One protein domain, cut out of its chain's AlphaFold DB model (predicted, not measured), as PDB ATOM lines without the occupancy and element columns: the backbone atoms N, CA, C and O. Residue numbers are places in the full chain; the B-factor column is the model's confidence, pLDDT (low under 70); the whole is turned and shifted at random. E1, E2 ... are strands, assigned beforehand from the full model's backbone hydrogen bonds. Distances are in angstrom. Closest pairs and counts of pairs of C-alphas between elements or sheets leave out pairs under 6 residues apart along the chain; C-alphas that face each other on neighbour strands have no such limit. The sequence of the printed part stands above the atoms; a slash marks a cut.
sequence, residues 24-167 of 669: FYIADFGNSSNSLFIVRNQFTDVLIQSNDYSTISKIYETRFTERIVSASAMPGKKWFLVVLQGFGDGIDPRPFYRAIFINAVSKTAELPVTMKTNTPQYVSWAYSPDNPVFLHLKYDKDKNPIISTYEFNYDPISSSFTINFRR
ATOM      1  N   PHE A  24     -32.284 -10.685   6.169       80.06
ATOM      2  CA  PHE A  24     -31.211 -11.469   6.789       80.06
ATOM      3  C   PHE A  24     -30.231 -10.548   7.522       80.06
ATOM      4  O   PHE A  24     -29.790  -9.551   6.958       80.06
ATOM      5  N   TYR A  25     -29.878 -10.901   8.757       80.19
ATOM      6  CA  TYR A  25     -28.927 -10.170   9.598       80.19
ATOM      7  C   TYR A  25     -27.856 -11.130  10.116       80.19
ATOM      8  O   TYR A  25     -28.165 -12.283  10.405       80.19
ATOM      9  N   ILE A  26     -26.612 -10.675  10.253       76.25
ATOM     10  CA  ILE A  26     -25.542 -11.461  10.888       76.25
ATOM     11  C   ILE A  26     -25.741 -11.389  12.405       76.25
ATOM     12  O   ILE A  26     -25.903 -10.297  12.947       76.25
ATOM     13  N   ALA A  27     -25.774 -12.540  13.079       74.12
ATOM     14  CA  ALA A  27     -26.132 -12.607  14.497       74.12
ATOM     15  C   ALA A  27     -24.942 -12.379  15.447       74.12
ATOM     16  O   ALA A  27     -25.119 -11.793  16.511       74.12
ATOM     17  N   ASP A  28     -23.749 -12.827  15.043       67.12
ATOM     18  CA  ASP A  28     -22.519 -12.792  15.842       67.12
ATOM     19  C   ASP A  28     -21.326 -12.421  14.950       67.12
ATOM     20  O   ASP A  28     -20.640 -13.287  14.407       67.12
ATOM     21  N   PHE A  29     -21.106 -11.123  14.742       55.47
ATOM     22  CA  PHE A  29     -20.025 -10.655  13.868       55.47
ATOM     23  C   PHE A  29     -18.626 -10.907  14.463       55.47
ATOM     24  O   PHE A  29     -17.654 -10.980  13.719       55.47
ATOM     25  N   GLY A  30     -18.520 -11.021  15.793       52.78
ATOM     26  CA  GLY A  30     -17.241 -11.122  16.501       52.78
ATOM     27  C   GLY A  30     -16.725 -12.552  16.656       52.78
ATOM     28  O   GLY A  30     -15.528 -12.776  16.506       52.78
ATOM     29  N   ASN A  31     -17.614 -13.514  16.932       53.25
ATOM     30  CA  ASN A  31     -17.226 -14.882  17.292       53.25
ATOM     31  C   ASN A  31     -17.741 -15.959  16.328       53.25
ATOM     32  O   ASN A  31     -17.218 -17.077  16.348       53.25
ATOM     33  N   SER A  32     -18.739 -15.674  15.480       54.00
ATOM     34  CA  SER A  32     -19.171 -16.656  14.483       54.00
ATOM     35  C   SER A  32     -18.384 -16.492  13.190       54.00
ATOM     36  O   SER A  32     -18.344 -15.424  12.584       54.00
ATOM     37  N   SER A  33     -17.776 -17.580  12.727       50.41
ATOM     38  CA  SER A  33     -17.230 -17.701  11.380       50.41
ATOM     39  C   SER A  33     -18.367 -17.609  10.352       50.41
ATOM     40  O   SER A  33     -18.879 -18.630   9.908       50.41
ATOM     41  N   ASN A  34     -18.822 -16.394  10.022       56.09
ATOM     42  CA  ASN A  34     -19.724 -16.024   8.911       56.09
ATOM     43  C   ASN A  34     -20.964 -16.914   8.661       56.09
ATOM     44  O   ASN A  34     -21.508 -16.924   7.556       56.09
ATOM     45  N   SER A  35     -21.428 -17.666   9.659       75.44
ATOM     46  CA  SER A  35     -22.385 -18.760   9.459       75.44
ATOM     47  C   SER A  35     -23.680 -18.593  10.238       75.44
ATOM     48  O   SER A  35     -24.625 -19.319   9.948       75.44
ATOM     49  N   LEU A  36     -23.772 -17.661  11.191       85.69
ATOM     50  CA  LEU A  36     -24.964 -17.475  12.020       85.69
ATOM     51  C   LEU A  36     -25.782 -16.259  11.558       85.69
ATOM     52  O   LEU A  36     -25.317 -15.121  11.625       85.69
ATOM     53  N   PHE A  37     -27.023 -16.499  11.131       86.44
ATOM     54  CA  PHE A  37     -27.914 -15.468  10.598       86.44
ATOM     55  C   PHE A  37     -29.264 -15.439  11.314       86.44
ATOM     56  O   PHE A  37     -29.819 -16.475  11.674       86.44
ATOM     57  N   ILE A  38     -29.833 -14.245  11.445       89.00
ATOM     58  CA  ILE A  38     -31.219 -14.015  11.850       89.00
ATOM     59  C   ILE A  38     -32.023 -13.712  10.588       89.00
ATOM     60  O   ILE A  38     -31.786 -12.711   9.911       89.00
ATOM     61  N   VAL A  39     -32.992 -14.567  10.278       88.44
ATOM     62  CA  VAL A  39     -33.993 -14.334   9.235       88.44
ATOM     63  C   VAL A  39     -35.215 -13.717   9.892       88.44
ATOM     64  O   VAL A  39     -35.942 -14.391  10.616       88.44
ATOM     65  N   ARG A  40     -35.446 -12.431   9.657       88.94
ATOM     66  CA  ARG A  40     -36.541 -11.675  10.268       88.94
ATOM     67  C   ARG A  40     -37.624 -11.394   9.245       88.94
ATOM     68  O   ARG A  40     -37.356 -10.844   8.178       88.94
ATOM     69  N   ASN A  41     -38.854 -11.719   9.613       85.19
ATOM     70  CA  ASN A  41     -40.055 -11.320   8.891       85.19
ATOM     71  C   ASN A  41     -40.937 -10.426   9.784       85.19
ATOM     72  O   ASN A  41     -40.559 -10.069  10.904       85.19
ATOM     73  N   GLN A  42     -42.121 -10.050   9.298       81.56
ATOM     74  CA  GLN A  42     -43.043  -9.173  10.027       81.56
ATOM     75  C   GLN A  42     -43.493  -9.732  11.386       81.56
ATOM     76  O   GLN A  42     -43.813  -8.947  12.272       81.56
ATOM     77  N   PHE A  43     -43.466 -11.045  11.610       82.25
ATOM     78  CA  PHE A  43     -44.054 -11.693  12.788       82.25
ATOM     79  C   PHE A  43     -43.056 -12.483  13.638       82.25
ATOM     80  O   PHE A  43     -43.214 -12.533  14.854       82.25
ATOM     81  N   THR A  44     -42.037 -13.081  13.025       89.31
ATOM     82  CA  THR A  44     -41.072 -13.959  13.691       89.31
ATOM     83  C   THR A  44     -39.646 -13.705  13.223       89.31
ATOM     84  O   THR A  44     -39.395 -13.213  12.114       89.31
ATOM     85  N   ASP A  45     -38.708 -14.068  14.093       92.44
ATOM     86  CA  ASP A  45     -37.286 -14.139  13.801       92.44
ATOM     87  C   ASP A  45     -36.849 -15.607  13.860       92.44
ATOM     88  O   ASP A  45     -37.187 -16.332  14.796       92.44
ATOM     89  N   VAL A  46     -36.078 -16.050  12.868       92.44
ATOM     90  CA  VAL A  46     -35.535 -17.408  12.789       92.44
ATOM     91  C   VAL A  46     -34.016 -17.336  12.825       92.44
ATOM     92  O   VAL A  46     -33.397 -16.792  11.914       92.44
ATOM     93  N   LEU A  47     -33.404 -17.916  13.856       91.81
ATOM     94  CA  LEU A  47     -31.959 -18.104  13.919       91.81
ATOM     95  C   LEU A  47     -31.581 -19.322  13.078       91.81
ATOM     96  O   LEU A  47     -32.055 -20.435  13.335       91.81
ATOM     97  N   ILE A  48     -30.720 -19.123  12.090       89.94
ATOM     98  CA  ILE A  48     -30.200 -20.171  11.219       89.94
ATOM     99  C   ILE A  48     -28.675 -20.197  11.275       89.94
ATOM    100  O   ILE A  48     -28.032 -19.158  11.395       89.94
ATOM    101  N   GLN A  49     -28.105 -21.389  11.143       87.69
ATOM    102  CA  GLN A  49     -26.671 -21.589  10.967       87.69
ATOM    103  C   GLN A  49     -26.410 -22.245   9.607       87.69
ATOM    104  O   GLN A  49     -27.072 -23.226   9.263       87.69
ATOM    105  N   SER A  50     -25.468 -21.707   8.836       82.12
ATOM    106  CA  SER A  50     -24.976 -22.288   7.589       82.12
ATOM    107  C   SER A  50     -23.717 -23.106   7.866       82.12
ATOM    108  O   SER A  50     -22.689 -22.546   8.227       82.12
ATOM    109  N   ASN A  51     -23.788 -24.426   7.691       72.94
ATOM    110  CA  ASN A  51     -22.605 -25.282   7.750       72.94
ATOM    111  C   ASN A  51     -22.049 -25.427   6.328       72.94
ATOM    112  O   ASN A  51     -22.767 -25.882   5.427       72.94
ATOM    113  N   ASP A  52     -20.797 -25.007   6.137       66.12
ATOM    114  CA  ASP A  52     -20.002 -25.180   4.914       66.12
ATOM    115  C   ASP A  52     -20.725 -24.768   3.620       66.12
ATOM    116  O   ASP A  52     -20.643 -25.458   2.603       66.12
ATOM    117  N   TYR A  53     -21.505 -23.678   3.674       60.03
ATOM    118  CA  TYR A  53     -22.314 -23.109   2.578       60.03
ATOM    119  C   TYR A  53     -23.364 -24.040   1.940       60.03
ATOM    120  O   TYR A  53     -24.161 -23.600   1.113       60.03
ATOM    121  N   SER A  54     -23.412 -25.313   2.333       59.84
ATOM    122  CA  SER A  54     -24.195 -26.357   1.666       59.84
ATOM    123  C   SER A  54     -25.457 -26.744   2.429       59.84
ATOM    124  O   SER A  54     -26.422 -27.224   1.830       59.84
ATOM    125  N   THR A  55     -25.486 -26.531   3.749       73.62
ATOM    126  CA  THR A  55     -26.647 -26.866   4.580       73.62
ATOM    127  C   THR A  55     -26.995 -25.732   5.533       73.62
ATOM    128  O   THR A  55     -26.134 -25.173   6.206       73.62
ATOM    129  N   ILE A  56     -28.283 -25.386   5.590       80.12
ATOM    130  CA  ILE A  56     -28.819 -24.395   6.522       80.12
ATOM    131  C   ILE A  56     -29.633 -25.136   7.579       80.12
ATOM    132  O   ILE A  56     -30.659 -25.746   7.273       80.12
ATOM    133  N   SER A  57     -29.191 -25.073   8.832       85.00
ATOM    134  CA  SER A  57     -29.930 -25.601   9.976       85.00
ATOM    135  C   SER A  57     -30.653 -24.484  10.712       85.00
ATOM    136  O   SER A  57     -30.040 -23.501  11.125       85.00
ATOM    137  N   LYS A  58     -31.958 -24.658  10.921       89.25
ATOM    138  CA  LYS A  58     -32.739 -23.824  11.835       89.25
ATOM    139  C   LYS A  58     -32.359 -24.165  13.276       89.25
ATOM    140  O   LYS A  58     -32.488 -25.319  13.677       89.25
ATOM    141  N   ILE A  59     -31.928 -23.158  14.027       90.44
ATOM    142  CA  ILE A  59     -31.528 -23.276  15.432       90.44
ATOM    143  C   ILE A  59     -32.687 -22.886  16.348       90.44
ATOM    144  O   ILE A  59     -33.028 -23.621  17.269       90.44
ATOM    145  N   TYR A  60     -33.319 -21.747  16.065       91.94
ATOM    146  CA  TYR A  60     -34.385 -21.183  16.889       91.94
ATOM    147  C   TYR A  60     -35.391 -20.421  16.034       91.94
ATOM    148  O   TYR A  60     -35.042 -19.892  14.983       91.94
ATOM    149  N   GLU A  61     -36.637 -20.354  16.481       92.69
ATOM    150  CA  GLU A  61     -37.637 -19.428  15.952       92.69
ATOM    151  C   GLU A  61     -38.362 -18.794  17.128       92.69
ATOM    152  O   GLU A  61     -38.797 -19.508  18.035       92.69
ATOM    153  N   THR A  62     -38.472 -17.466  17.108       91.56
ATOM    154  CA  THR A  62     -39.184 -16.739  18.154       91.56
ATOM    155  C   THR A  62     -40.662 -17.106  18.145       91.56
ATOM    156  O   THR A  62     -41.285 -17.308  17.100       91.56
ATOM    157  N   ARG A  63     -41.236 -17.190  19.342       81.69
ATOM    158  CA  ARG A  63     -42.686 -17.237  19.549       81.69
ATOM    159  C   ARG A  63     -43.156 -15.810  19.829       81.69
ATOM    160  O   ARG A  63     -42.350 -15.034  20.314       81.69
ATOM    161  N   PHE A  64     -44.412 -15.489  19.496       70.75
ATOM    162  CA  PHE A  64     -45.173 -14.282  19.895       70.75
ATOM    163  C   PHE A  64     -44.382 -13.058  20.395       70.75
ATOM    164  O   PHE A  64     -43.754 -13.129  21.439       70.75
ATOM    165  N   THR A  65     -44.526 -11.908  19.724       79.00
ATOM    166  CA  THR A  65     -44.010 -10.570  20.122       79.00
ATOM    167  C   THR A  65     -42.517 -10.466  20.479       79.00
ATOM    168  O   THR A  65     -42.044  -9.353  20.708       79.00
ATOM    169  N   GLU A  66     -41.752 -11.564  20.455       90.94
ATOM    170  CA  GLU A  66     -40.313 -11.589  20.703       90.94
ATOM    171  C   GLU A  66     -39.490 -11.474  19.406       90.94
ATOM    172  O   GLU A  66     -39.812 -12.046  18.357       90.94
ATOM    173  N   ARG A  67     -38.374 -10.748  19.504       92.62
ATOM    174  CA  ARG A  67     -37.359 -10.536  18.468       92.62
ATOM    175  C   ARG A  67     -35.990 -10.950  18.969       92.62
ATOM    176  O   ARG A  67     -35.674 -10.755  20.138       92.62
ATOM    177  N   ILE A  68     -35.163 -11.483  18.077       93.00
ATOM    178  CA  ILE A  68     -33.769 -11.801  18.391       93.00
ATOM    179  C   ILE A  68     -32.961 -10.507  18.303       93.00
ATOM    180  O   ILE A  68     -32.861  -9.898  17.237       93.00
ATOM    181  N   VAL A  69     -32.392 -10.085  19.429       90.12
ATOM    182  CA  VAL A  69     -31.523  -8.899  19.501       90.12
ATOM    183  C   VAL A  69     -30.097  -9.275  19.138       90.12
ATOM    184  O   VAL A  69     -29.443  -8.587  18.364       90.12
ATOM    185  N   SER A  70     -29.621 -10.377  19.708       87.62
ATOM    186  CA  SER A  70     -28.294 -10.925  19.456       87.62
ATOM    187  C   SER A  70     -28.317 -12.432  19.667       87.62
ATOM    188  O   SER A  70     -29.169 -12.960  20.389       87.62
ATOM    189  N   ALA A  71     -27.391 -13.130  19.027       90.38
ATOM    190  CA  ALA A  71     -27.117 -14.522  19.330       90.38
ATOM    191  C   ALA A  71     -25.616 -14.765  19.224       90.38
ATOM    192  O   ALA A  71     -24.956 -14.087  18.452       90.38
ATOM    193  N   SER A  72     -25.094 -15.734  19.965       88.31
ATOM    194  CA  SER A  72     -23.700 -16.159  19.877       88.31
ATOM    195  C   SER A  72     -23.606 -17.677  19.867       88.31
ATOM    196  O   SER A  72     -24.338 -18.356  20.595       88.31
ATOM    197  N   ALA A  73     -22.716 -18.210  19.031       88.31
ATOM    198  CA  ALA A  73     -22.463 -19.643  18.912       88.31
ATOM    199  C   ALA A  73     -21.131 -20.004  19.571       88.31
ATOM    200  O   ALA A  73     -20.124 -19.339  19.347       88.31
ATOM    201  N   MET A  74     -21.114 -21.082  20.353       86.00
ATOM    202  CA  MET A  74     -19.879 -21.588  20.946       86.00
ATOM    203  C   MET A  74     -19.064 -22.335  19.877       86.00
ATOM    204  O   MET A  74     -19.575 -23.298  19.301       86.00
ATOM    205  N   PRO A  75     -17.798 -21.976  19.614       78.88
ATOM    206  CA  PRO A  75     -16.980 -22.691  18.638       78.88
ATOM    207  C   PRO A  75     -16.840 -24.182  18.976       78.88
ATOM    208  O   PRO A  75     -16.656 -24.562  20.131       78.88
ATOM    209  N   GLY A  76     -16.963 -25.043  17.962       79.81
ATOM    210  CA  GLY A  76     -16.855 -26.500  18.111       79.81
ATOM    211  C   GLY A  76     -18.023 -27.178  18.845       79.81
ATOM    212  O   GLY A  76     -18.106 -28.405  18.843       79.81
ATOM    213  N   LYS A  77     -18.959 -26.416  19.427       82.00
ATOM    214  CA  LYS A  77     -20.156 -26.936  20.103       82.00
ATOM    215  C   LYS A  77     -21.413 -26.418  19.404       82.00
ATOM    216  O   LYS A  77     -21.477 -25.297  18.926       82.00
ATOM    217  N   LYS A  78     -22.475 -27.220  19.360       87.62
ATOM    218  CA  LYS A  78     -23.787 -26.800  18.823       87.62
ATOM    219  C   LYS A  78     -24.613 -26.067  19.887       87.62
ATOM    220  O   LYS A  78     -25.784 -26.382  20.106       87.62
ATOM    221  N   TRP A  79     -23.963 -25.148  20.594       89.81
ATOM    222  CA  TRP A  79     -24.503 -24.401  21.724       89.81
ATOM    223  C   TRP A  79     -24.640 -22.935  21.356       89.81
ATOM    224  O   TRP A  79     -23.710 -22.336  20.816       89.81
ATOM    225  N   PHE A  80     -25.789 -22.360  21.684       91.12
ATOM    226  CA  PHE A  80     -26.131 -20.997  21.317       91.12
ATOM    227  C   PHE A  80     -26.664 -20.254  22.530       91.12
ATOM    228  O   PHE A  80     -27.470 -20.792  23.289       91.12
ATOM    229  N   LEU A  81     -26.230 -19.011  22.681       91.12
ATOM    230  CA  LEU A  81     -26.833 -18.040  23.581       91.12
ATOM    231  C   LEU A  81     -27.622 -17.056  22.728       91.12
ATOM    232  O   LEU A  81     -27.097 -16.559  21.737       91.12
ATOM    233  N   VAL A  82     -28.881 -16.799  23.068       93.25
ATOM    234  CA  VAL A  82     -29.770 -15.926  22.291       93.25
ATOM    235  C   VAL A  82     -30.409 -14.915  23.227       93.25
ATOM    236  O   VAL A  82     -31.018 -15.300  24.222       93.25
ATOM    237  N   VAL A  83     -30.301 -13.630  22.902       93.25
ATOM    238  CA  VAL A  83     -31.032 -12.561  23.587       93.25
ATOM    239  C   VAL A  83     -32.310 -12.261  22.829       93.25
ATOM    240  O   VAL A  83     -32.290 -11.938  21.639       93.25
ATOM    241  N   LEU A  84     -33.417 -12.308  23.557       94.06
ATOM    242  CA  LEU A  84     -34.749 -12.007  23.073       94.06
ATOM    243  C   LEU A  84     -35.221 -10.678  23.649       94.06
ATOM    244  O   LEU A  84     -35.065 -10.434  24.844       94.06
ATOM    245  N   GLN A  85     -35.826  -9.853  22.800       93.25
ATOM    246  CA  GLN A  85     -36.589  -8.670  23.171       93.25
ATOM    247  C   GLN A  85     -38.060  -8.956  22.913       93.25
ATOM    248  O   GLN A  85     -38.443  -9.163  21.766       93.25
ATOM    249  N   GLY A  86     -38.877  -8.948  23.955       88.75
ATOM    250  CA  GLY A  86     -40.327  -9.022  23.842       88.75
ATOM    251  C   GLY A  86     -40.982  -7.702  24.207       88.75
ATOM    252  O   GLY A  86     -40.423  -6.897  24.953       88.75
ATOM    253  N   PHE A  87     -42.190  -7.498  23.702       80.00
ATOM    254  CA  PHE A  87     -43.103  -6.473  24.199       80.00
ATOM    255  C   PHE A  87     -44.144  -7.160  25.079       80.00
ATOM    256  O   PHE A  87     -44.507  -8.311  24.805       80.00
ATOM    257  N   GLY A  88     -44.556  -6.498  26.166       68.81
ATOM    258  CA  GLY A  88     -45.536  -7.035  27.109       68.81
ATOM    259  C   GLY A  88     -46.853  -7.446  26.442       68.81
ATOM    260  O   GLY A  88     -47.078  -7.238  25.252       68.81
ATOM    261  N   ASP A  89     -47.765  -7.997  27.232       65.62
ATOM    262  CA  ASP A  89     -49.116  -8.425  26.833       65.62
ATOM    263  C   ASP A  89     -50.068  -7.270  26.443       65.62
ATOM    264  O   ASP A  89     -51.282  -7.448  26.383       65.62
ATOM    265  N   GLY A  90     -49.525  -6.082  26.165       59.00
ATOM    266  CA  GLY A  90     -50.261  -4.857  25.863       59.00
ATOM    267  C   GLY A  90     -50.549  -3.979  27.084       59.00
ATOM    268  O   GLY A  90     -50.917  -2.822  26.899       59.00
ATOM    269  N   ILE A  91     -50.342  -4.477  28.313       63.59
ATOM    270  CA  ILE A  91     -50.542  -3.692  29.544       63.59
ATOM    271  C   ILE A  91     -49.291  -2.869  29.879       63.59
ATOM    272  O   ILE A  91     -49.395  -1.690  30.213       63.59
ATOM    273  N   ASP A  92     -48.102  -3.470  29.760       65.62
ATOM    274  CA  ASP A  92     -46.823  -2.759  29.857       65.62
ATOM    275  C   ASP A  92     -46.193  -2.641  28.458       65.62
ATOM    276  O   ASP A  92     -45.724  -3.645  27.913       65.62
ATOM    277  N   PRO A  93     -46.177  -1.441  27.844       72.31
ATOM    278  CA  PRO A  93     -45.613  -1.251  26.510       72.31
ATOM    279  C   PRO A  93     -44.079  -1.295  26.506       72.31
ATOM    280  O   PRO A  93     -43.464  -1.241  25.439       72.31
ATOM    281  N   ARG A  94     -43.433  -1.353  27.679       81.31
ATOM    282  CA  ARG A  94     -41.973  -1.359  27.765       81.31
ATOM    283  C   ARG A  94     -41.414  -2.689  27.254       81.31
ATOM    284  O   ARG A  94     -41.956  -3.750  27.569       81.31
ATOM    285  N   PRO A  95     -40.313  -2.655  26.487       86.31
ATOM    286  CA  PRO A  95     -39.648  -3.875  26.068       86.31
ATOM    287  C   PRO A  95     -39.034  -4.581  27.279       86.31
ATOM    288  O   PRO A  95     -38.458  -3.937  28.160       86.31
ATOM    289  N   PHE A  96     -39.107  -5.908  27.286       89.50
ATOM    290  CA  PHE A  96     -38.354  -6.752  28.203       89.50
ATOM    291  C   PHE A  96     -37.330  -7.585  27.436       89.50
ATOM    292  O   PHE A  96     -37.554  -7.981  26.294       89.50
ATOM    293  N   TYR A  97     -36.219  -7.886  28.092       90.19
ATOM    294  CA  TYR A  97     -35.098  -8.635  27.555       90.19
ATOM    295  C   TYR A  97     -34.856  -9.879  28.399       90.19
ATOM    296  O   TYR A  97     -34.963  -9.833  29.625       90.19
ATOM    297  N   ARG A  98     -34.537 -10.995  27.747       92.06
ATOM    298  CA  ARG A  98     -34.098 -12.232  28.404       92.06
ATOM    299  C   ARG A  98     -33.112 -12.974  27.516       92.06
ATOM    300  O   ARG A  98     -33.237 -12.941  26.295       92.06
ATOM    301  N   ALA A  99     -32.174 -13.679  28.124       90.31
ATOM    302  CA  ALA A  99     -31.243 -14.558  27.443       90.31
ATOM    303  C   ALA A  99     -31.677 -16.015  27.617       90.31
ATOM    304  O   ALA A  99     -32.115 -16.428  28.695       90.31
ATOM    305  N   ILE A 100     -31.532 -16.801  26.557       93.06
ATOM    306  CA  ILE A 100     -31.773 -18.240  26.550       93.06
ATOM    307  C   ILE A 100     -30.558 -18.986  26.013       93.06
ATOM    308  O   ILE A 100     -29.795 -18.469  25.198       93.06
ATOM    309  N   PHE A 101     -30.418 -20.224  26.458       91.50
ATOM    310  CA  PHE A 101     -29.469 -21.198  25.966       91.50
ATOM    311  C   PHE A 101     -30.199 -22.225  25.106       91.50
ATOM    312  O   PHE A 101     -31.287 -22.697  25.454       91.50
ATOM    313  N   ILE A 102     -29.579 -22.581  23.986       90.81
ATOM    314  CA  ILE A 102     -30.097 -23.562  23.038       90.81
ATOM    315  C   ILE A 102     -28.988 -24.554  22.712       90.81
ATOM    316  O   ILE A 102     -27.915 -24.175  22.242       90.81
ATOM    317  N   ASN A 103     -29.277 -25.839  22.898       89.25
ATOM    318  CA  ASN A 103     -28.450 -26.930  22.402       89.25
ATOM    319  C   ASN A 103     -29.114 -27.552  21.166       89.25
ATOM    320  O   ASN A 103     -30.129 -28.243  21.268       89.25
ATOM    321  N   ALA A 104     -28.533 -27.341  19.983       83.62
ATOM    322  CA  ALA A 104     -29.126 -27.826  18.737       83.62
ATOM    323  C   ALA A 104     -28.996 -29.350  18.532       83.62
ATOM    324  O   ALA A 104     -29.613 -29.888  17.613       83.62
ATOM    325  N   VAL A 105     -28.220 -30.068  19.360       81.81
ATOM    326  CA  VAL A 105     -28.102 -31.542  19.285       81.81
ATOM    327  C   VAL A 105     -29.287 -32.227  19.947       81.81
ATOM    328  O   VAL A 105     -29.855 -33.162  19.388       81.81
ATOM    329  N   SER A 106     -29.670 -31.768  21.134       71.25
ATOM    330  CA  SER A 106     -30.640 -32.460  21.982       71.25
ATOM    331  C   SER A 106     -32.094 -32.211  21.573       71.25
ATOM    332  O   SER A 106     -32.986 -32.852  22.118       71.25
ATOM    333  N   LYS A 107     -32.364 -31.290  20.628       63.84
ATOM    334  CA  LYS A 107     -33.717 -30.770  20.317       63.84
ATOM    335  C   LYS A 107     -34.489 -30.305  21.568       63.84
ATOM    336  O   LYS A 107     -35.704 -30.118  21.497       63.84
ATOM    337  N   THR A 108     -33.814 -30.153  22.708       55.91
ATOM    338  CA  THR A 108     -34.446 -29.817  23.979       55.91
ATOM    339  C   THR A 108     -34.765 -28.332  24.051       55.91
ATOM    340  O   THR A 108     -34.195 -27.510  23.332       55.91
ATOM    341  N   ALA A 109     -35.768 -28.041  24.881       65.81
ATOM    342  CA  ALA A 109     -36.382 -26.739  25.059       65.81
ATOM    343  C   ALA A 109     -35.353 -25.644  25.368       65.81
ATOM    344  O   ALA A 109     -34.363 -25.882  26.053       65.81
ATOM    345  N   GLU A 110     -35.632 -24.443  24.867       84.12
ATOM    346  CA  GLU A 110     -34.997 -23.197  25.293       84.12
ATOM    347  C   GLU A 110     -34.825 -23.167  26.823       84.12
ATOM    348  O   GLU A 110     -35.802 -23.268  27.566       84.12
ATOM    349  N   LEU A 111     -33.585 -23.055  27.303       84.50
ATOM    350  CA  LEU A 111     -33.310 -22.972  28.736       84.50
ATOM    351  C   LEU A 111     -33.035 -21.507  29.108       84.50
ATOM    352  O   LEU A 111     -32.158 -20.892  28.502       84.50
ATOM    353  N   PRO A 112     -33.761 -20.904  30.063       86.88
ATOM    354  CA  PRO A 112     -33.570 -19.500  30.415       86.88
ATOM    355  C   PRO A 112     -32.227 -19.286  31.119       86.88
ATOM    356  O   PRO A 112     -31.975 -19.885  32.157       86.88
ATOM    357  N   VAL A 113     -31.386 -18.407  30.573       83.94
ATOM    358  CA  VAL A 113     -30.085 -18.011  31.151       83.94
ATOM    359  C   VAL A 113     -30.257 -16.822  32.089       83.94
ATOM    360  O   VAL A 113     -29.617 -16.752  33.136       83.94
ATOM    361  N   THR A 114     -31.149 -15.895  31.740       82.38
ATOM    362  CA  THR A 114     -31.480 -14.734  32.569       82.38
ATOM    363  C   THR A 114     -32.987 -14.568  32.721       82.38
ATOM    364  O   THR A 114     -33.789 -15.022  31.898       82.38
ATOM    365  N   MET A 115     -33.379 -13.884  33.797       82.44
ATOM    366  CA  MET A 115     -34.754 -13.436  34.008       82.44
ATOM    367  C   MET A 115     -35.106 -12.286  33.055       82.44
ATOM    368  O   MET A 115     -34.223 -11.584  32.556       82.44
ATOM    369  N   LYS A 116     -36.410 -12.061  32.850       87.00
ATOM    370  CA  LYS A 116     -36.911 -10.895  32.113       87.00
ATOM    371  C   LYS A 116     -36.507  -9.603  32.828       87.00
ATOM    372  O   LYS A 116     -36.799  -9.443  34.012       87.00
ATOM    373  N   THR A 117     -35.885  -8.676  32.109       84.00
ATOM    374  CA  THR A 117     -35.550  -7.333  32.607       84.00
ATOM    375  C   THR A 117     -36.011  -6.266  31.636       84.00
ATOM    376  O   THR A 117     -36.008  -6.478  30.433       84.00
ATOM    377  N   ASN A 118     -36.335  -5.077  32.136       83.31
ATOM    378  CA  ASN A 118     -36.668  -3.938  31.272       83.31
ATOM    379  C   ASN A 118     -35.416  -3.199  30.764       83.31
ATOM    380  O   ASN A 118     -35.522  -2.228  30.019       83.31
ATOM    381  N   THR A 119     -34.225  -3.642  31.176       81.69
ATOM    382  CA  THR A 119     -32.936  -3.158  30.678       81.69
ATOM    383  C   THR A 119     -32.389  -4.104  29.608       81.69
ATOM    384  O   THR A 119     -32.533  -5.323  29.765       81.69
ATOM    385  N   PRO A 120     -31.765  -3.579  28.534       81.31
ATOM    386  CA  PRO A 120     -31.102  -4.401  27.527       81.31
ATOM    387  C   PRO A 120     -30.056  -5.332  28.145       81.31
ATOM    388  O   PRO A 120     -29.329  -4.947  29.062       81.31
ATOM    389  N   GLN A 121     -29.964  -6.548  27.613       80.94
ATOM    390  CA  GLN A 121     -28.961  -7.538  27.994       80.94
ATOM    391  C   GLN A 121     -28.202  -7.994  26.751       80.94
ATOM    392  O   GLN A 121     -28.767  -8.039  25.661       80.94
ATOM    393  N   TYR A 122     -26.942  -8.373  26.921       81.12
ATOM    394  CA  TYR A 122     -26.140  -9.003  25.879       81.12
ATOM    395  C   TYR A 122     -25.406 -10.190  26.475       81.12
ATOM    396  O   TYR A 122     -24.824 -10.078  27.553       81.12
ATOM    397  N   VAL A 123     -25.432 -11.322  25.777       80.62
ATOM    398  CA  VAL A 123     -24.662 -12.508  26.150       80.62
ATOM    399  C   VAL A 123     -23.825 -12.968  24.967       80.62
ATOM    400  O   VAL A 123     -24.316 -13.020  23.842       80.62
ATOM    401  N   SER A 124     -22.559 -13.284  25.216       84.19
ATOM    402  CA  SER A 124     -21.643 -13.785  24.191       84.19
ATOM    403  C   SER A 124     -20.673 -14.787  24.792       84.19
ATOM    404  O   SER A 124     -20.230 -14.614  25.928       84.19
ATOM    405  N   TRP A 125     -20.329 -15.832  24.045       83.81
ATOM    406  CA  TRP A 125     -19.302 -16.774  24.478       83.81
ATOM    407  C   TRP A 125     -17.923 -16.097  24.486       83.81
ATOM    408  O   TRP A 125     -17.540 -15.436  23.525       83.81
ATOM    409  N   ALA A 126     -17.166 -16.268  25.567       77.62
ATOM    410  CA  ALA A 126     -15.743 -15.956  25.627       77.62
ATOM    411  C   ALA A 126     -14.959 -17.227  25.286       77.62
ATOM    412  O   ALA A 126     -15.231 -18.298  25.831       77.62
ATOM    413  N   TYR A 127     -14.009 -17.125  24.357       65.69
ATOM    414  CA  TYR A 127     -13.316 -18.291  23.824       65.69
ATOM    415  C   TYR A 127     -12.529 -19.036  24.912       65.69
ATOM    416  O   TYR A 127     -11.554 -18.527  25.458       65.69
ATOM    417  N   SER A 128     -12.955 -20.264  25.200       66.69
ATOM    418  CA  SER A 128     -12.212 -21.252  25.978       66.69
ATOM    419  C   SER A 128     -12.795 -22.637  25.648       66.69
ATOM    420  O   SER A 128     -13.923 -22.936  26.052       66.69
ATOM    421  N   PRO A 129     -12.094 -23.467  24.849       63.91
ATOM    422  CA  PRO A 129     -12.601 -24.763  24.382       63.91
ATOM    423  C   PRO A 129     -12.975 -25.711  25.528       63.91
ATOM    424  O   PRO A 129     -13.995 -26.410  25.464       63.91
ATOM    425  N   ASP A 130     -12.172 -25.672  26.592       75.19
ATOM    426  CA  ASP A 130     -12.227 -26.631  27.696       75.19
ATOM    427  C   ASP A 130     -13.156 -26.172  28.822       75.19
ATOM    428  O   ASP A 130     -13.849 -26.988  29.421       75.19
ATOM    429  N   ASN A 131     -13.252 -24.860  29.046       79.12
ATOM    430  CA  ASN A 131     -14.131 -24.260  30.049       79.12
ATOM    431  C   ASN A 131     -15.044 -23.240  29.369       79.12
ATOM    432  O   ASN A 131     -14.579 -22.130  29.107       79.12
ATOM    433  N   PRO A 132     -16.306 -23.581  29.054       80.56
ATOM    434  CA  PRO A 132     -17.216 -22.649  28.407       80.56
ATOM    435  C   PRO A 132     -17.427 -21.461  29.336       80.56
ATOM    436  O   PRO A 132     -17.936 -21.609  30.444       80.56
ATOM    437  N   VAL A 133     -17.026 -20.281  28.887       83.12
ATOM    438  CA  VAL A 133     -17.245 -19.036  29.613       83.12
ATOM    439  C   VAL A 133     -18.102 -18.145  28.739       83.12
ATOM    440  O   VAL A 133     -17.903 -18.098  27.528       83.12
ATOM    441  N   PHE A 134     -19.056 -17.431  29.323       81.50
ATOM    442  CA  PHE A 134     -19.769 -16.377  28.614       81.50
ATOM    443  C   PHE A 134     -19.689 -15.057  29.369       81.50
ATOM    444  O   PHE A 134     -19.634 -15.000  30.599       81.50
ATOM    445  N   LEU A 135     -19.673 -13.986  28.589       82.19
ATOM    446  CA  LEU A 135     -19.807 -12.620  29.053       82.19
ATOM    447  C   LEU A 135     -21.286 -12.273  29.042       82.19
ATOM    448  O   LEU A 135     -21.979 -12.507  28.051       82.19
ATOM    449  N   HIS A 136     -21.757 -11.690  30.132       80.44
ATOM    450  CA  HIS A 136     -23.078 -11.104  30.231       80.44
ATOM    451  C   HIS A 136     -22.923  -9.631  30.569       80.44
ATOM    452  O   HIS A 136     -22.406  -9.260  31.622       80.44
ATOM    453  N   LEU A 137     -23.370  -8.798  29.643       74.94
ATOM    454  CA  LEU A 137     -23.430  -7.361  29.788       74.94
ATOM    455  C   LEU A 137     -24.879  -6.978  30.088       74.94
ATOM    456  O   LEU A 137     -25.783  -7.270  29.300       74.94
ATOM    457  N   LYS A 138     -25.081  -6.273  31.197       75.25
ATOM    458  CA  LYS A 138     -26.346  -5.609  31.529       75.25
ATOM    459  C   LYS A 138     -26.094  -4.157  31.907       75.25
ATOM    460  O   LYS A 138     -24.950  -3.764  32.094       75.25
ATOM    461  N   TYR A 139     -27.161  -3.386  32.048       70.00
ATOM    462  CA  TYR A 139     -27.086  -2.000  32.502       70.00
ATOM    463  C   TYR A 139     -27.768  -1.855  33.860       70.00
ATOM    464  O   TYR A 139     -28.828  -2.456  34.080       70.00
ATOM    465  N   ASP A 140     -27.151  -1.099  34.765       73.62
ATOM    466  CA  ASP A 140     -27.776  -0.710  36.032       73.62
ATOM    467  C   ASP A 140     -28.841   0.390  35.838       73.62
ATOM    468  O   ASP A 140     -29.230   0.722  34.714       73.62
ATOM    469  N   LYS A 141     -29.373   0.923  36.948       70.94
ATOM    470  CA  LYS A 141     -30.399   1.979  36.920       70.94
ATOM    471  C   LYS A 141     -29.876   3.285  36.302       70.94
ATOM    472  O   LYS A 141     -30.667   3.997  35.684       70.94
ATOM    473  N   ASP A 142     -28.576   3.540  36.414       74.31
ATOM    474  CA  ASP A 142     -27.894   4.738  35.916       74.31
ATOM    475  C   ASP A 142     -27.335   4.541  34.498       74.31
ATOM    476  O   ASP A 142     -26.732   5.442  33.921       74.31
ATOM    477  N   LYS A 143     -27.639   3.387  33.887       66.94
ATOM    478  CA  LYS A 143     -27.214   2.963  32.548       66.94
ATOM    479  C   LYS A 143     -25.713   2.687  32.430       66.94
ATOM    480  O   LYS A 143     -25.206   2.638  31.308       66.94
ATOM    481  N   ASN A 144     -25.021   2.410  33.532       65.06
ATOM    482  CA  ASN A 144     -23.633   1.963  33.480       65.06
ATOM    483  C   ASN A 144     -23.574   0.504  33.005       65.06
ATOM    484  O   ASN A 144     -24.354  -0.335  33.479       65.06
ATOM    485  N   PRO A 145     -22.679   0.168  32.059       63.59
ATOM    486  CA  PRO A 145     -22.501  -1.200  31.605       63.59
ATOM    487  C   PRO A 145     -21.821  -2.025  32.698       63.59
ATOM    488  O   PRO A 145     -20.677  -1.774  33.061       63.59
ATOM    489  N   ILE A 146     -22.495  -3.067  33.173       71.94
ATOM    490  CA  ILE A 146     -21.896  -4.055  34.061       71.94
ATOM    491  C   ILE A 146     -21.654  -5.334  33.273       71.94
ATOM    492  O   ILE A 146     -22.596  -6.023  32.866       71.94
ATOM    493  N   ILE A 147     -20.375  -5.631  33.051       74.75
ATOM    494  CA  ILE A 147     -19.917  -6.859  32.405       74.75
ATOM    495  C   ILE A 147     -19.606  -7.871  33.497       74.75
ATOM    496  O   ILE A 147     -18.886  -7.598  34.452       74.75
ATOM    497  N   SER A 148     -20.165  -9.060  33.364       78.50
ATOM    498  CA  SER A 148     -19.919 -10.167  34.271       78.50
ATOM    499  C   SER A 148     -19.527 -11.397  33.476       78.50
ATOM    500  O   SER A 148     -20.092 -11.675  32.419       78.50
ATOM    501  N   THR A 149     -18.542 -12.119  33.992       76.00
ATOM    502  CA  THR A 149     -18.017 -13.331  33.371       76.00
ATOM    503  C   THR A 149     -18.564 -14.536  34.117       76.00
ATOM    504  O   THR A 149     -18.568 -14.564  35.348       76.00
ATOM    505  N   TYR A 150     -19.032 -15.538  33.384       79.75
ATOM    506  CA  TYR A 150     -19.625 -16.732  33.966       79.75
ATOM    507  C   TYR A 150     -19.043 -17.985  33.337       79.75
ATOM    508  O   TYR A 150     -18.977 -18.091  32.117       79.75
ATOM    509  N   GLU A 151     -18.665 -18.946  34.168       82.31
ATOM    510  CA  GLU A 151     -18.425 -20.316  33.737       82.31
ATOM    511  C   GLU A 151     -19.766 -21.019  33.535       82.31
ATOM    512  O   GLU A 151     -20.690 -20.883  34.340       82.31
ATOM    513  N   PHE A 152     -19.873 -21.775  32.454       82.88
ATOM    514  CA  PHE A 152     -21.085 -22.460  32.050       82.88
ATOM    515  C   PHE A 152     -20.803 -23.948  31.903       82.88
ATOM    516  O   PHE A 152     -20.041 -24.367  31.032       82.88
ATOM    517  N   ASN A 153     -21.461 -24.755  32.729       81.88
ATOM    518  CA  ASN A 153     -21.338 -26.206  32.703       81.88
ATOM    519  C   ASN A 153     -22.691 -26.803  32.334       81.88
ATOM    520  O   ASN A 153     -23.636 -26.734  33.113       81.88
ATOM    521  N   TYR A 154     -22.800 -27.380  31.142       82.69
ATOM    522  CA  TYR A 154     -24.022 -28.041  30.692       82.69
ATOM    523  C   TYR A 154     -23.899 -29.553  30.841       82.69
ATOM    524  O   TYR A 154     -22.955 -30.147  30.317       82.69
ATOM    525  N   ASP A 155     -24.872 -30.160  31.518       78.75
ATOM    526  CA  ASP A 155     -25.031 -31.604  31.603       78.75
ATOM    527  C   ASP A 155     -26.052 -32.059  30.539       78.75
ATOM    528  O   ASP A 155     -27.261 -31.834  30.682       78.75
ATOM    529  N   PRO A 156     -25.593 -32.701  29.450       77.25
ATOM    530  CA  PRO A 156     -26.478 -33.162  28.389       77.25
ATOM    531  C   PRO A 156     -27.429 -34.276  28.844       77.25
ATOM    532  O   PRO A 156     -28.483 -34.431  28.228       77.25
ATOM    533  N   ILE A 157     -27.089 -35.038  29.893       76.56
ATOM    534  CA  ILE A 157     -27.886 -36.181  30.361       76.56
ATOM    535  C   ILE A 157     -29.153 -35.681  31.050       76.56
ATOM    536  O   ILE A 157     -30.258 -36.100  30.709       76.56
ATOM    537  N   SER A 158     -29.006 -34.747  31.989       74.94
ATOM    538  CA  SER A 158     -30.134 -34.138  32.701       74.94
ATOM    539  C   SER A 158     -30.776 -32.972  31.936       74.94
ATOM    540  O   SER A 158     -31.837 -32.495  32.335       74.94
ATOM    541  N   SER A 159     -30.168 -32.517  30.828       76.75
ATOM    542  CA  SER A 159     -30.568 -31.295  30.111       76.75
ATOM    543  C   SER A 159     -30.637 -30.065  31.023       76.75
ATOM    544  O   SER A 159     -31.455 -29.172  30.804       76.75
ATOM    545  N   SER A 160     -29.765 -30.008  32.027       76.44
ATOM    546  CA  SER A 160     -29.595 -28.852  32.901       76.44
ATOM    547  C   SER A 160     -28.234 -28.206  32.676       76.44
ATOM    548  O   SER A 160     -27.319 -28.796  32.104       76.44
ATOM    549  N   PHE A 161     -28.076 -26.977  33.146       77.44
ATOM    550  CA  PHE A 161     -26.769 -26.343  33.230       77.44
ATOM    551  C   PHE A 161     -26.572 -25.731  34.611       77.44
ATOM    552  O   PHE A 161     -27.538 -25.429  35.315       77.44
ATOM    553  N   THR A 162     -25.317 -25.502  34.968       77.56
ATOM    554  CA  THR A 162     -24.922 -24.634  36.070       77.56
ATOM    555  C   THR A 162     -24.141 -23.447  35.519       77.56
ATOM    556  O   THR A 162     -23.368 -23.564  34.566       77.56
ATOM    557  N   ILE A 163     -24.401 -22.281  36.101       77.12
ATOM    558  CA  ILE A 163     -23.713 -21.033  35.789       77.12
ATOM    559  C   ILE A 163     -22.978 -20.629  37.057       77.12
ATOM    560  O   ILE A 163     -23.615 -20.296  38.055       77.12
ATOM    561  N   ASN A 164     -21.651 -20.645  37.013       76.31
ATOM    562  CA  ASN A 164     -20.820 -20.216  38.129       76.31
ATOM    563  C   ASN A 164     -20.250 -18.837  37.808       76.31
ATOM    564  O   ASN A 164     -19.678 -18.614  36.743       76.31
ATOM    565  N   PHE A 165     -20.414 -17.884  38.719       71.38
ATOM    566  CA  PHE A 165     -19.845 -16.554  38.544       71.38
ATOM    567  C   PHE A 165     -18.314 -16.607  38.622       71.38
ATOM    568  O   PHE A 165     -17.756 -17.106  39.600       71.38
ATOM    569  N   ARG A 166     -17.640 -16.054  37.609       61.91
ATOM    570  CA  ARG A 166     -16.185 -15.896  37.568       61.91
ATOM    571  C   ARG A 166     -15.856 -14.435  37.875       61.91
ATOM    572  O   ARG A 166     -16.185 -13.538  37.102       61.91
ATOM    573  N   ARG A 167     -15.246 -14.186  39.034       46.28
ATOM    574  CA  ARG A 167     -14.886 -12.838  39.513       46.28
ATOM    575  C   ARG A 167     -13.930 -12.140  38.532       46.28
ATOM    576  O   ARG A 167     -12.950 -12.763  38.137       46.28
TER     577      ARG A 167
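This is residues 24 to 167 of the 669 residues of an uncharacterized protein of Trichomonas vaginalis (UniProt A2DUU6). Three antiparallel sheets are stacked, with the three-stranded sheet E5 E6 E7 between two four-stranded ones, E1 E2 E3 E4 and E8 E9 E10 E11. The facing is partial: in the last sheet edge strand E8 packs on E5, E6 and E7, while E9, E10 and E11 curl away from them. The printed part has 144 residues, with 11 named strands in the order E1 to E11 and no named helix; the class is all strand. It is compact, with a radius of gyration of the C-alphas of 15.1 A and spans of 42 by 40 by 30 A.

E1, residues 24 to 26, begins at C-alpha 24 (-31.211, -11.469, 6.789). E2 is residues 36 to 40, E3 residues 45 to 51 and E4 residues 55 to 61. E5, residues 66 to 73, begins at C-alpha 66 (-40.313, -11.589, 20.703) and bends by 62 degrees at residue 69. E6, residues 79 to 87, is 26.0 A long, and E7, residues 95 to 103, 25.9 A. E8 is residues 121 to 126 and E9 residues 133 to 139. E10, residues 145 to 155, is the longest strand by residues, 30.5 A. E11, residues 160 to 166, ends at C-alpha 166 (-16.185, -15.896, 37.568).

The strands form three meanders, each strand the antiparallel neighbour of the one before. In the first, these N and O pairs are within hydrogen-bond range: N 25 and O 38 at 2.9 A in the hairpin E1 and E2, N 37 and O 48 at 2.9 A in the hairpin E2 and E3, and N 47 and O 60 at 2.8 A in the hairpin E3 and E4. Sheet E5 E6 E7 is face to face with it, strands at 20 degrees; the closest C-alphas of E3 and E5 are those of Asp 45 and Arg 67, 5.9 A apart. Within hydrogen-bond range are N 67 and O 85 at 2.8 A in the hairpin E5 and E6, and N 84 and O 98 at 2.8 A in the hairpin E6 and E7. Sheet E8 E9 E10 E11 is also face to face with E5 E6 E7, strands at 38 degrees; the closest C-alphas of E5 and E8 are those of Ser 72 and Ser 124, 5.3 A apart. Within hydrogen-bond range are N 122 and O 137 at 2.9 A in the hairpin E8 and E9, N 136 and O 148 at 2.8 A in the hairpin E9 and E10, and N 151 and O 164 at 2.8 A in the hairpin E10 and E11. E9, E10 and E11 are apart from E5, E6 and E7.

The C-alphas farthest apart, those of Ser 54 and Asp 142, are 46.4 A apart. The printed part has no cut. The link E7 to E8, 17 residues, is long; in it residues 111 to 112 pair antiparallel with residues 100 to 101 of E7. Mean pLDDT of the printed part is 79.1; 26 residues are under 70, among them residues 28 to 34 and 88 to 92.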